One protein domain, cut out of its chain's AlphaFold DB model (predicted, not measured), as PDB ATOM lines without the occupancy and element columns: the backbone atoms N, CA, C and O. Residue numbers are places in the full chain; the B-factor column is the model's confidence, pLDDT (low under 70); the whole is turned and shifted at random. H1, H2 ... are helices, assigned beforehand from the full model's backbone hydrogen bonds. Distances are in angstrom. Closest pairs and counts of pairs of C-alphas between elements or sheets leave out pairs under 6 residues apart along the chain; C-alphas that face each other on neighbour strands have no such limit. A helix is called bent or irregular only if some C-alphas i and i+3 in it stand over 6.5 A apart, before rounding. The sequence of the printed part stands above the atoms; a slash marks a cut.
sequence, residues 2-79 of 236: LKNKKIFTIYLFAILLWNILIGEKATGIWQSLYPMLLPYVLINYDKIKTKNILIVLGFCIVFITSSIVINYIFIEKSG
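This is residues 2 to 79 of the 236 residues of an uncharacterized protein of Shigella boydii (UniProt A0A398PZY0). Three long helices, H1, H2 and H3, run up, down and up as a loose, splayed bundle, drawn together near the H1 to H2 turn, while residues 49 to 59 stand free at the other end. The 78 printed residues include no named strand; the class is all helix. The whole is only just loose, close to compact, with a radius of gyration of the C-alphas of 14.1 A and spans of 44 by 23 by 18 A.

H1, residues 5 to 22, touches H2, residues 26 to 47, with residues 15 to 19 alone, in a hairpin at a shallow tilt of 13 degrees; their closest C-alphas, Asn 19 and Ile 29, are 6.4 A apart. H2, with residue 26 alone, and H3, residues 50 to 75, form a hairpin and only just touch, with 3 pairs of C-alphas within 8 A, the closest Ala 26 and Ile 64 at 6.3 A. H1 and H3 are close but not clearly touching. Every O i to N i+4 pair is within hydrogen-bond range in H1 and H3, 12 of 18 in H2.

H1 spans 26.0 A from C-alpha 5 at (211.745, 209.799, 124.756). H2, 28.2 A, has a kink of 55 degrees near residue 41 and is irregular: C-alphas 43 and 46 are 8.3 A apart. H3, 36.0 A, ends at C-alpha 75 (226.407, 238.637, 132.198).

The farthest C-alphas, Lys 3 and Gly 79, are 45.1 A apart. The printed part has no cut, and both links are tight. Confidence is under 70 in 20 residues, among them 22 to 28.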
ATOM      1  N   LEU A   2     206.094 207.814 130.139       47.72
ATOM      2  CA  LEU A   2     206.889 208.673 129.242       47.72
ATOM      3  C   LEU A   2     207.141 207.857 127.967       47.72
ATOM      4  O   LEU A   2     208.233 207.352 127.727       47.72
ATOM      5  N   LYS A   3     206.075 207.609 127.194       49.81
ATOM      6  CA  LYS A   3     206.151 206.773 125.979       49.81
ATOM      7  C   LYS A   3     207.015 207.409 124.882       49.81
ATOM      8  O   LYS A   3     207.430 206.705 123.971       49.81
ATOM      9  N   ASN A   4     207.320 208.705 124.977       64.94
ATOM     10  CA  ASN A   4     207.993 209.437 123.916       64.94
ATOM     11  C   ASN A   4     209.291 210.086 124.420       64.94
ATOM     12  O   ASN A   4     209.300 211.240 124.848       64.94
ATOM     13  N   LYS A   5     210.398 209.329 124.368       67.31
ATOM     14  CA  LYS A   5     211.745 209.799 124.756       67.31
ATOM     15  C   LYS A   5     212.094 211.143 124.103       67.31
ATOM     16  O   LYS A   5     212.654 212.000 124.769       67.31
ATOM     17  N   LYS A   6     211.678 211.351 122.845       70.19
ATOM     18  CA  LYS A   6     211.869 212.613 122.115       70.19
ATOM     19  C   LYS A   6     211.226 213.811 122.818       70.19
ATOM     20  O   LYS A   6     211.885 214.829 122.968       70.19
ATOM     21  N   ILE A   7     209.981 213.685 123.281       70.69
ATOM     22  CA  ILE A   7     209.270 214.785 123.955       70.69
ATOM     23  C   ILE A   7     209.970 215.142 125.269       70.69
ATOM     24  O   ILE A   7     210.192 216.317 125.533       70.69
ATOM     25  N   PHE A   8     210.386 214.141 126.053       68.88
ATOM     26  CA  PHE A   8     211.147 214.370 127.287       68.88
ATOM     27  C   PHE A   8     212.473 215.095 127.021       68.88
ATOM     28  O   PHE A   8     212.794 216.057 127.710       68.88
ATOM     29  N   THR A   9     213.219 214.671 125.997       70.44
ATOM     30  CA  THR A   9     214.485 215.308 125.610       70.44
ATOM     31  C   THR A   9     214.286 216.746 125.134       70.44
ATOM     32  O   THR A   9     215.056 217.616 125.526       70.44
ATOM     33  N   ILE A  10     213.242 217.018 124.344       74.81
ATOM     34  CA  ILE A  10     212.898 218.380 123.905       74.81
ATOM     35  C   ILE A  10     212.559 219.259 125.112       74.81
ATOM     36  O   ILE A  10     213.064 220.372 125.219       74.81
ATOM     37  N   TYR A  11     211.756 218.746 126.043       73.56
ATOM     38  CA  TYR A  11     211.371 219.478 127.248       73.56
ATOM     39  C   TYR A  11     212.584 219.777 128.143       73.56
ATOM     40  O   TYR A  11     212.716 220.883 128.662       73.56
ATOM     41  N   LEU A  12     213.508 218.816 128.267       76.56
ATOM     42  CA  LEU A  12     214.741 218.975 129.040       76.56
ATOM     43  C   LEU A  12     215.621 220.060 128.424       76.56
ATOM     44  O   LEU A  12     216.100 220.943 129.127       76.56
ATOM     45  N   PHE A  13     215.797 220.015 127.103       77.81
ATOM     46  CA  PHE A  13     216.572 221.014 126.381       77.81
ATOM     47  C   PHE A  13     215.958 222.415 126.504       77.81
ATOM     48  O   PHE A  13     216.683 223.368 126.770       77.81
ATOM     49  N   ALA A  14     214.633 222.540 126.385       76.44
ATOM     50  CA  ALA A  14     213.935 223.814 126.534       76.44
ATOM     51  C   ALA A  14     214.131 224.428 127.930       76.44
ATOM     52  O   ALA A  14     214.402 225.619 128.036       76.44
ATOM     53  N   ILE A  15     214.064 223.619 128.994       74.94
ATOM     54  CA  ILE A  15     214.298 224.081 130.371       74.94
ATOM     55  C   ILE A  15     215.762 224.477 130.588       74.94
ATOM     56  O   ILE A  15     216.028 225.500 131.216       74.94
ATOM     57  N   LEU A  16     216.717 223.696 130.078       77.81
ATOM     58  CA  LEU A  16     218.142 224.034 130.172       77.81
ATOM     59  C   LEU A  16     218.442 225.353 129.449       77.81
ATOM     60  O   LEU A  16     219.112 226.219 130.006       77.81
ATOM     61  N   LEU A  17     217.896 225.528 128.243       77.25
ATOM     62  CA  LEU A  17     218.027 226.758 127.469       77.25
ATOM     63  C   LEU A  17     217.378 227.943 128.193       77.25
ATOM     64  O   LEU A  17     217.992 228.995 128.302       77.25
ATOM     65  N   TRP A  18     216.174 227.764 128.737       75.69
ATOM     66  CA  TRP A  18     215.467 228.785 129.512       75.69
ATOM     67  C   TRP A  18     216.267 229.251 130.733       75.69
ATOM     68  O   TRP A  18     216.423 230.451 130.941       75.69
ATOM     69  N   ASN A  19     216.845 228.314 131.493       71.19
ATOM     70  CA  ASN A  19     217.709 228.642 132.630       71.19
ATOM     71  C   ASN A  19     218.956 229.435 132.198       71.19
ATOM     72  O   ASN A  19     219.336 230.386 132.878       71.19
ATOM     73  N   ILE A  20     219.567 229.091 131.058       72.06
ATOM     74  CA  ILE A  20     220.688 229.866 130.501       72.06
ATOM     75  C   ILE A  20     220.235 231.277 130.107       72.06
ATOM     76  O   ILE A  20     220.921 232.240 130.435       72.06
ATOM     77  N   LEU A  21     219.091 231.409 129.431       72.12
ATOM     78  CA  LEU A  21     218.579 232.691 128.933       72.12
ATOM     79  C   LEU A  21     218.207 233.666 130.055       72.12
ATOM     80  O   LEU A  21     218.429 234.863 129.908       72.12
ATOM     81  N   ILE A  22     217.675 233.169 131.175       69.94
ATOM     82  CA  ILE A  22     217.397 233.997 132.361       69.94
ATOM     83  C   ILE A  22     218.682 234.326 133.131       69.94
ATOM     84  O   ILE A  22     218.708 235.254 133.936       69.94
ATOM     85  N   GLY A  23     219.765 233.583 132.892       60.22
ATOM     86  CA  GLY A  23     220.964 233.671 133.715       60.22
ATOM     87  C   GLY A  23     220.729 233.114 135.119       60.22
ATOM     88  O   GLY A  23     221.300 233.627 136.084       60.22
ATOM     89  N   GLU A  24     219.889 232.081 135.242       65.94
ATOM     90  CA  GLU A  24     219.649 231.403 136.514       65.94
ATOM     91  C   GLU A  24     220.949 230.828 137.087       65.94
ATOM     92  O   GLU A  24     221.801 230.285 136.374       65.94
ATOM     93  N   LYS A  25     221.102 230.950 138.406       67.69
ATOM     94  CA  LYS A  25     222.300 230.488 139.123       67.69
ATOM     95  C   LYS A  25     222.200 228.981 139.380       67.69
ATOM     96  O   LYS A  25     221.131 228.381 139.268       67.69
ATOM     97  N   ALA A  26     223.313 228.349 139.760       65.31
ATOM     98  CA  ALA A  26     223.399 226.891 139.940       65.31
ATOM     99  C   ALA A  26     222.258 226.295 140.797       65.31
ATOM    100  O   ALA A  26     221.731 225.230 140.477       65.31
ATOM    101  N   THR A  27     221.823 227.009 141.840       67.50
ATOM    102  CA  THR A  27     220.703 226.606 142.703       67.50
ATOM    103  C   THR A  27     219.360 226.564 141.965       67.50
ATOM    104  O   THR A  27     218.602 225.614 142.156       67.50
ATOM    105  N   GLY A  28     219.068 227.535 141.094       67.81
ATOM    106  CA  GLY A  28     217.840 227.569 140.285       67.81
ATOM    107  C   GLY A  28     217.821 226.478 139.210       67.81
ATOM    108  O   GLY A  28     216.807 225.799 139.012       67.81
ATOM    109  N   ILE A  29     218.986 226.207 138.608       71.56
ATOM    110  CA  ILE A  29     219.181 225.078 137.686       71.56
ATOM    111  C   ILE A  29     218.890 223.755 138.408       71.56
ATOM    112  O   ILE A  29     218.136 222.924 137.902       71.56
ATOM    113  N   TRP A  30     219.433 223.564 139.614       71.31
ATOM    114  CA  TRP A  30     219.176 222.371 140.424       71.31
ATOM    115  C   TRP A  30     217.694 222.217 140.788       71.31
ATOM    116  O   TRP A  30     217.117 221.146 140.584       71.31
ATOM    117  N   GLN A  31     217.059 223.292 141.260       70.81
ATOM    118  CA  GLN A  31     215.634 223.322 141.606       70.81
ATOM    119  C   GLN A  31     214.725 223.003 140.413       70.81
ATOM    120  O   GLN A  31     213.654 222.433 140.606       70.81
ATOM    121  N   SER A  32     215.155 223.321 139.190       72.12
ATOM    122  CA  SER A  32     214.421 223.009 137.960       72.12
ATOM    123  C   SER A  32     214.650 221.571 137.484       72.12
ATOM    124  O   SER A  32     213.711 220.875 137.096       72.12
ATOM    125  N   LEU A  33     215.901 221.105 137.512       74.06
ATOM    126  CA  LEU A  33     216.273 219.790 136.987       74.06
ATOM    127  C   LEU A  33     215.862 218.649 137.911       74.06
ATOM    128  O   LEU A  33     215.427 217.604 137.424       74.06
ATOM    129  N   TYR A  34     215.970 218.824 139.228       75.12
ATOM    130  CA  TYR A  34     215.711 217.746 140.177       75.12
ATOM    131  C   TYR A  34     214.269 217.211 140.097       75.12
ATOM    132  O   TYR A  34     214.107 216.005 139.885       75.12
ATOM    133  N   PRO A  35     213.208 218.048 140.163       72.00
ATOM    134  CA  PRO A  35     211.829 217.568 140.061       72.00
ATOM    135  C   PRO A  35     211.521 216.913 138.712       72.00
ATOM    136  O   PRO A  35     210.670 216.031 138.635       72.00
ATOM    137  N   MET A  36     212.215 217.331 137.649       71.56
ATOM    138  CA  MET A  36     212.040 216.793 136.304       71.56
ATOM    139  C   MET A  36     212.701 215.420 136.130       71.56
ATOM    140  O   MET A  36     212.120 214.514 135.526       71.56
ATOM    141  N   LEU A  37     213.922 215.259 136.643       75.31
ATOM    142  CA  LEU A  37     214.685 214.018 136.529       75.31
ATOM    143  C   LEU A  37     214.160 212.936 137.475       75.31
ATOM    144  O   LEU A  37     214.201 211.757 137.123       75.31
ATOM    145  N   LEU A  38     213.628 213.317 138.637       75.56
ATOM    146  CA  LEU A  38     213.178 212.373 139.655       75.56
ATOM    147  C   LEU A  38     212.169 211.327 139.129       75.56
ATOM    148  O   LEU A  38     212.456 210.138 139.271       75.56
ATOM    149  N   PRO A  39     211.043 211.678 138.469       69.88
ATOM    150  CA  PRO A  39     210.130 210.675 137.917       69.88
ATOM    151  C   PRO A  39     210.787 209.769 136.869       69.88
ATOM    152  O   PRO A  39     210.474 208.581 136.802       69.88
ATOM    153  N   TYR A  40     211.707 210.295 136.051       72.50
ATOM    154  CA  TYR A  40     212.425 209.480 135.069       72.50
ATOM    155  C   TYR A  40     213.301 208.425 135.750       72.50
ATOM    156  O   TYR A  40     213.254 207.257 135.353       72.50
ATOM    157  N   VAL A  41     214.056 208.831 136.775       76.00
ATOM    158  CA  VAL A  41     214.915 207.941 137.564       76.00
ATOM    159  C   VAL A  41     214.068 206.899 138.285       76.00
ATOM    160  O   VAL A  41     214.303 205.712 138.103       76.00
ATOM    161  N   LEU A  42     213.027 207.316 139.003       71.62
ATOM    162  CA  LEU A  42     212.147 206.425 139.763       71.62
ATOM    163  C   LEU A  42     211.440 205.369 138.896       71.62
ATOM    164  O   LEU A  42     211.242 204.239 139.330       71.62
ATOM    165  N   ILE A  43     211.068 205.702 137.657       73.31
ATOM    166  CA  ILE A  43     210.390 204.760 136.748       73.31
ATOM    167  C   ILE A  43     211.376 203.819 136.044       73.31
ATOM    168  O   ILE A  43     211.008 202.705 135.674       73.31
ATOM    169  N   ASN A  44     212.607 204.268 135.789       74.81
ATOM    170  CA  ASN A  44     213.559 203.540 134.949       74.81
ATOM    171  C   ASN A  44     214.800 203.052 135.702       74.81
ATOM    172  O   ASN A  44     215.733 202.619 135.031       74.81
ATOM    173  N   TYR A  45     214.832 203.107 137.037       77.88
ATOM    174  CA  TYR A  45     216.038 202.848 137.832       77.88
ATOM    175  C   TYR A  45     216.707 201.505 137.485       77.88
ATOM    176  O   TYR A  45     217.905 201.493 137.215       77.88
ATOM    177  N   ASP A  46     215.935 200.423 137.324       76.88
ATOM    178  CA  ASP A  46     216.435 199.092 136.925       76.88
ATOM    179  C   ASP A  46     217.135 199.068 135.554       76.88
ATOM    180  O   ASP A  46     217.940 198.191 135.247       76.88
ATOM    181  N   LYS A  47     216.801 200.020 134.679       80.19
ATOM    182  CA  LYS A  47     217.319 200.122 133.306       80.19
ATOM    183  C   LYS A  47     218.490 201.097 133.203       80.19
ATOM    184  O   LYS A  47     219.118 201.187 132.142       80.19
ATOM    185  N   ILE A  48     218.772 201.855 134.261       78.38
ATOM    186  CA  ILE A  48     219.852 202.835 134.289       78.38
ATOM    187  C   ILE A  48     221.156 202.103 134.613       78.38
ATOM    188  O   ILE A  48     221.424 201.709 135.741       78.38
ATOM    189  N   LYS A  49     222.006 201.942 133.598       82.00
ATOM    190  CA  LYS A  49     223.361 201.407 133.779       82.00
ATOM    191  C   LYS A  49     224.238 202.428 134.509       82.00
ATOM    192  O   LYS A  49     224.197 203.607 134.162       82.00
ATOM    193  N   THR A  50     225.121 201.983 135.404       79.56
ATOM    194  CA  THR A  50     226.064 202.845 136.151       79.56
ATOM    195  C   THR A  50     226.873 203.774 135.241       79.56
ATOM    196  O   THR A  50     227.026 204.954 135.536       79.56
ATOM    197  N   LYS A  51     227.308 203.284 134.071       78.69
ATOM    198  CA  LYS A  51     227.988 204.104 133.052       78.69
ATOM    199  C   LYS A  51     227.151 205.312 132.609       78.69
ATOM    200  O   LYS A  51     227.698 206.391 132.426       78.69
ATOM    201  N   ASN A  52     225.835 205.152 132.463       75.19
ATOM    202  CA  ASN A  52     224.946 206.247 132.070       75.19
ATOM    203  C   ASN A  52     224.799 207.274 133.197       75.19
ATOM    204  O   ASN A  52     224.730 208.461 132.907       75.19
ATOM    205  N   ILE A  53     224.808 206.838 134.463       74.25
ATOM    206  CA  ILE A  53     224.815 207.743 135.624       74.25
ATOM    207  C   ILE A  53     226.087 208.589 135.614       74.25
ATOM    208  O   ILE A  53     226.002 209.804 135.729       74.25
ATOM    209  N   LEU A  54     227.252 207.966 135.407       72.94
ATOM    210  CA  LEU A  54     228.533 208.675 135.335       72.94
ATOM    211  C   LEU A  54     228.581 209.669 134.167       72.94
ATOM    212  O   LEU A  54     229.067 210.781 134.340       72.94
ATOM    213  N   ILE A  55     228.037 209.303 133.001       75.62
ATOM    214  CA  ILE A  55     227.931 210.211 131.848       75.62
ATOM    215  C   ILE A  55     227.018 211.400 132.170       75.62
ATOM    216  O   ILE A  55     227.378 212.535 131.871       75.62
ATOM    217  N   VAL A  56     225.857 211.160 132.789       72.88
ATOM    218  CA  VAL A  56     224.924 212.229 133.180       72.88
ATOM    219  C   VAL A  56     225.545 213.133 134.241       72.88
ATOM    220  O   VAL A  56     225.467 214.346 134.104       72.88
ATOM    221  N   LEU A  57     226.212 212.573 135.253       71.44
ATOM    222  CA  LEU A  57     226.942 213.344 136.261       71.44
ATOM    223  C   LEU A  57     228.039 214.197 135.623       71.44
ATOM    224  O   LEU A  57     228.107 215.391 135.895       71.44
ATOM    225  N   GLY A  58     228.849 213.613 134.736       76.75
ATOM    226  CA  GLY A  58     229.875 214.343 133.994       76.75
ATOM    227  C   GLY A  58     229.283 215.483 133.166       76.75
ATOM    228  O   GLY A  58     229.773 216.606 133.232       76.75
ATOM    229  N   PHE A  59     228.181 215.228 132.453       81.19
ATOM    230  CA  PHE A  59     227.455 216.261 131.716       81.19
ATOM    231  C   PHE A  59     226.917 217.359 132.640       81.19
ATOM    232  O   PHE A  59     227.102 218.531 132.341       81.19
ATOM    233  N   CYS A  60     226.291 217.010 133.768       72.25
ATOM    234  CA  CYS A  60     225.778 217.978 134.736       72.25
ATOM    235  C   CYS A  60     226.895 218.840 135.329       72.25
ATOM    236  O   CYS A  60     226.714 220.047 135.432       72.25
ATOM    237  N   ILE A  61     228.046 218.251 135.670       75.88
ATOM    238  CA  ILE A  61     229.214 218.994 136.161       75.88
ATOM    239  C   ILE A  61     229.669 219.990 135.098       75.88
ATOM    240  O   ILE A  61     229.706 221.185 135.368       75.88
ATOM    241  N   VAL A  62     229.932 219.525 133.872       82.38
ATOM    242  CA  VAL A  62     230.368 220.398 132.772       82.38
ATOM    243  C   VAL A  62     229.340 221.492 132.504       82.38
ATOM    244  O   VAL A  62     229.715 222.653 132.378       82.38
ATOM    245  N   PHE A  63     228.052 221.153 132.457       78.81
ATOM    246  CA  PHE A  63     226.971 222.103 132.218       78.81
ATOM    247  C   PHE A  63     226.903 223.171 133.312       78.81
ATOM    248  O   PHE A  63     226.930 224.355 132.998       78.81
ATOM    249  N   ILE A  64     226.884 222.773 134.586       73.81
ATOM    250  CA  ILE A  64     226.821 223.703 135.721       73.81
ATOM    251  C   ILE A  64     228.062 224.599 135.741       73.81
ATOM    252  O   ILE A  64     227.925 225.817 135.847       73.81
ATOM    253  N   THR A  65     229.263 224.033 135.589       75.31
ATOM    254  CA  THR A  65     230.508 224.813 135.547       75.31
ATOM    255  C   THR A  65     230.507 225.793 134.376       75.31
ATOM    256  O   THR A  65     230.842 226.960 134.561       75.31
ATOM    257  N   SER A  66     230.065 225.360 133.194       78.00
ATOM    258  CA  SER A  66     229.964 226.221 132.009       78.00
ATOM    259  C   SER A  66     228.954 227.346 132.219       78.00
ATOM    260  O   SER A  66     229.261 228.494 131.922       78.00
ATOM    261  N   SER A  67     227.777 227.052 132.778       72.75
ATOM    262  CA  SER A  67     226.760 228.060 133.097       72.75
ATOM    263  C   SER A  67     227.269 229.090 134.101       72.75
ATOM    264  O   SER A  67     227.046 230.277 133.893       72.75
ATOM    265  N   ILE A  68     227.989 228.667 135.146       72.62
ATOM    266  CA  ILE A  68     228.616 229.580 136.113       72.62
ATOM    267  C   ILE A  68     229.614 230.494 135.395       72.62
ATOM    268  O   ILE A  68     229.510 231.714 135.490       72.62
ATOM    269  N   VAL A  69     230.549 229.920 134.634       75.31
ATOM    270  CA  VAL A  69     231.581 230.684 133.917       75.31
ATOM    271  C   VAL A  69     230.956 231.666 132.925       75.31
ATOM    272  O   VAL A  69     231.338 232.834 132.903       75.31
ATOM    273  N   ILE A  70     229.965 231.228 132.145       75.19
ATOM    274  CA  ILE A  70     229.278 232.079 131.170       75.19
ATOM    275  C   ILE A  70     228.545 233.226 131.872       75.19
ATOM    276  O   ILE A  70     228.659 234.373 131.444       75.19
ATOM    277  N   ASN A  71     227.822 232.939 132.957       70.94
ATOM    278  CA  ASN A  71     227.088 233.950 133.714       70.94
ATOM    279  C   ASN A  71     228.035 235.031 134.257       70.94
ATOM    280  O   ASN A  71     227.823 236.216 134.017       70.94
ATOM    281  N   TYR A  72     229.140 234.641 134.892       69.94
ATOM    282  CA  TYR A  72     230.059 235.614 135.482       69.94
ATOM    283  C   TYR A  72     230.862 236.407 134.444       69.94
ATOM    284  O   TYR A  72     230.995 237.622 134.589       69.94
ATOM    285  N   ILE A  73     231.349 235.762 133.380       70.94
ATOM    286  CA  ILE A  73     232.157 236.437 132.352       70.94
ATOM    287  C   ILE A  73     231.293 237.336 131.463       70.94
ATOM    288  O   ILE A  73     231.673 238.472 131.187       70.94
ATOM    289  N   PHE A  74     230.141 236.847 130.997       68.06
ATOM    290  CA  PHE A  74     229.364 237.539 129.965       68.06
ATOM    291  C   PHE A  74     228.199 238.362 130.517       68.06
ATOM    292  O   PHE A  74     227.877 239.392 129.928       68.06
ATOM    293  N   ILE A  75     227.576 237.945 131.627       64.00
ATOM    294  CA  ILE A  75     226.407 238.637 132.198       64.00
ATOM    295  C   ILE A  75     226.851 239.610 133.291       64.00
ATOM    296  O   ILE A  75     226.602 240.808 133.174       64.00
ATOM    297  N   GLU A  76     227.571 239.135 134.312       65.00
ATOM    298  CA  GLU A  76     228.074 239.999 135.394       65.00
ATOM    299  C   GLU A  76     229.340 240.792 134.987       65.00
ATOM    300  O   GLU A  76     229.821 241.609 135.770       65.00
ATOM    301  N   LYS A  77     229.893 240.571 133.777       65.62
ATOM    302  CA  LYS A  77     231.131 241.202 133.254       65.62
ATOM    303  C   LYS A  77     232.287 241.192 134.262       65.62
ATOM    304  O   LYS A  77     233.093 242.119 134.333       65.62
ATOM    305  N   SER A  78     232.336 240.140 135.066       63.69
ATOM    306  CA  SER A  78     233.268 239.963 136.168       63.69
ATOM    307  C   SER A  78     234.383 239.006 135.744       63.69
ATOM    308  O   SER A  78     234.160 238.075 134.969       63.69
ATOM    309  N   GLY A  79     235.606 239.226 136.230       64.62
ATOM    310  CA  GLY A  79     236.727 238.322 135.958       64.62
ATOM    311  C   GLY A  79     236.501 236.930 136.559       64.62
ATOM    312  O   GLY A  79     235.821 236.787 137.573       64.62
TER     313      GLY A  79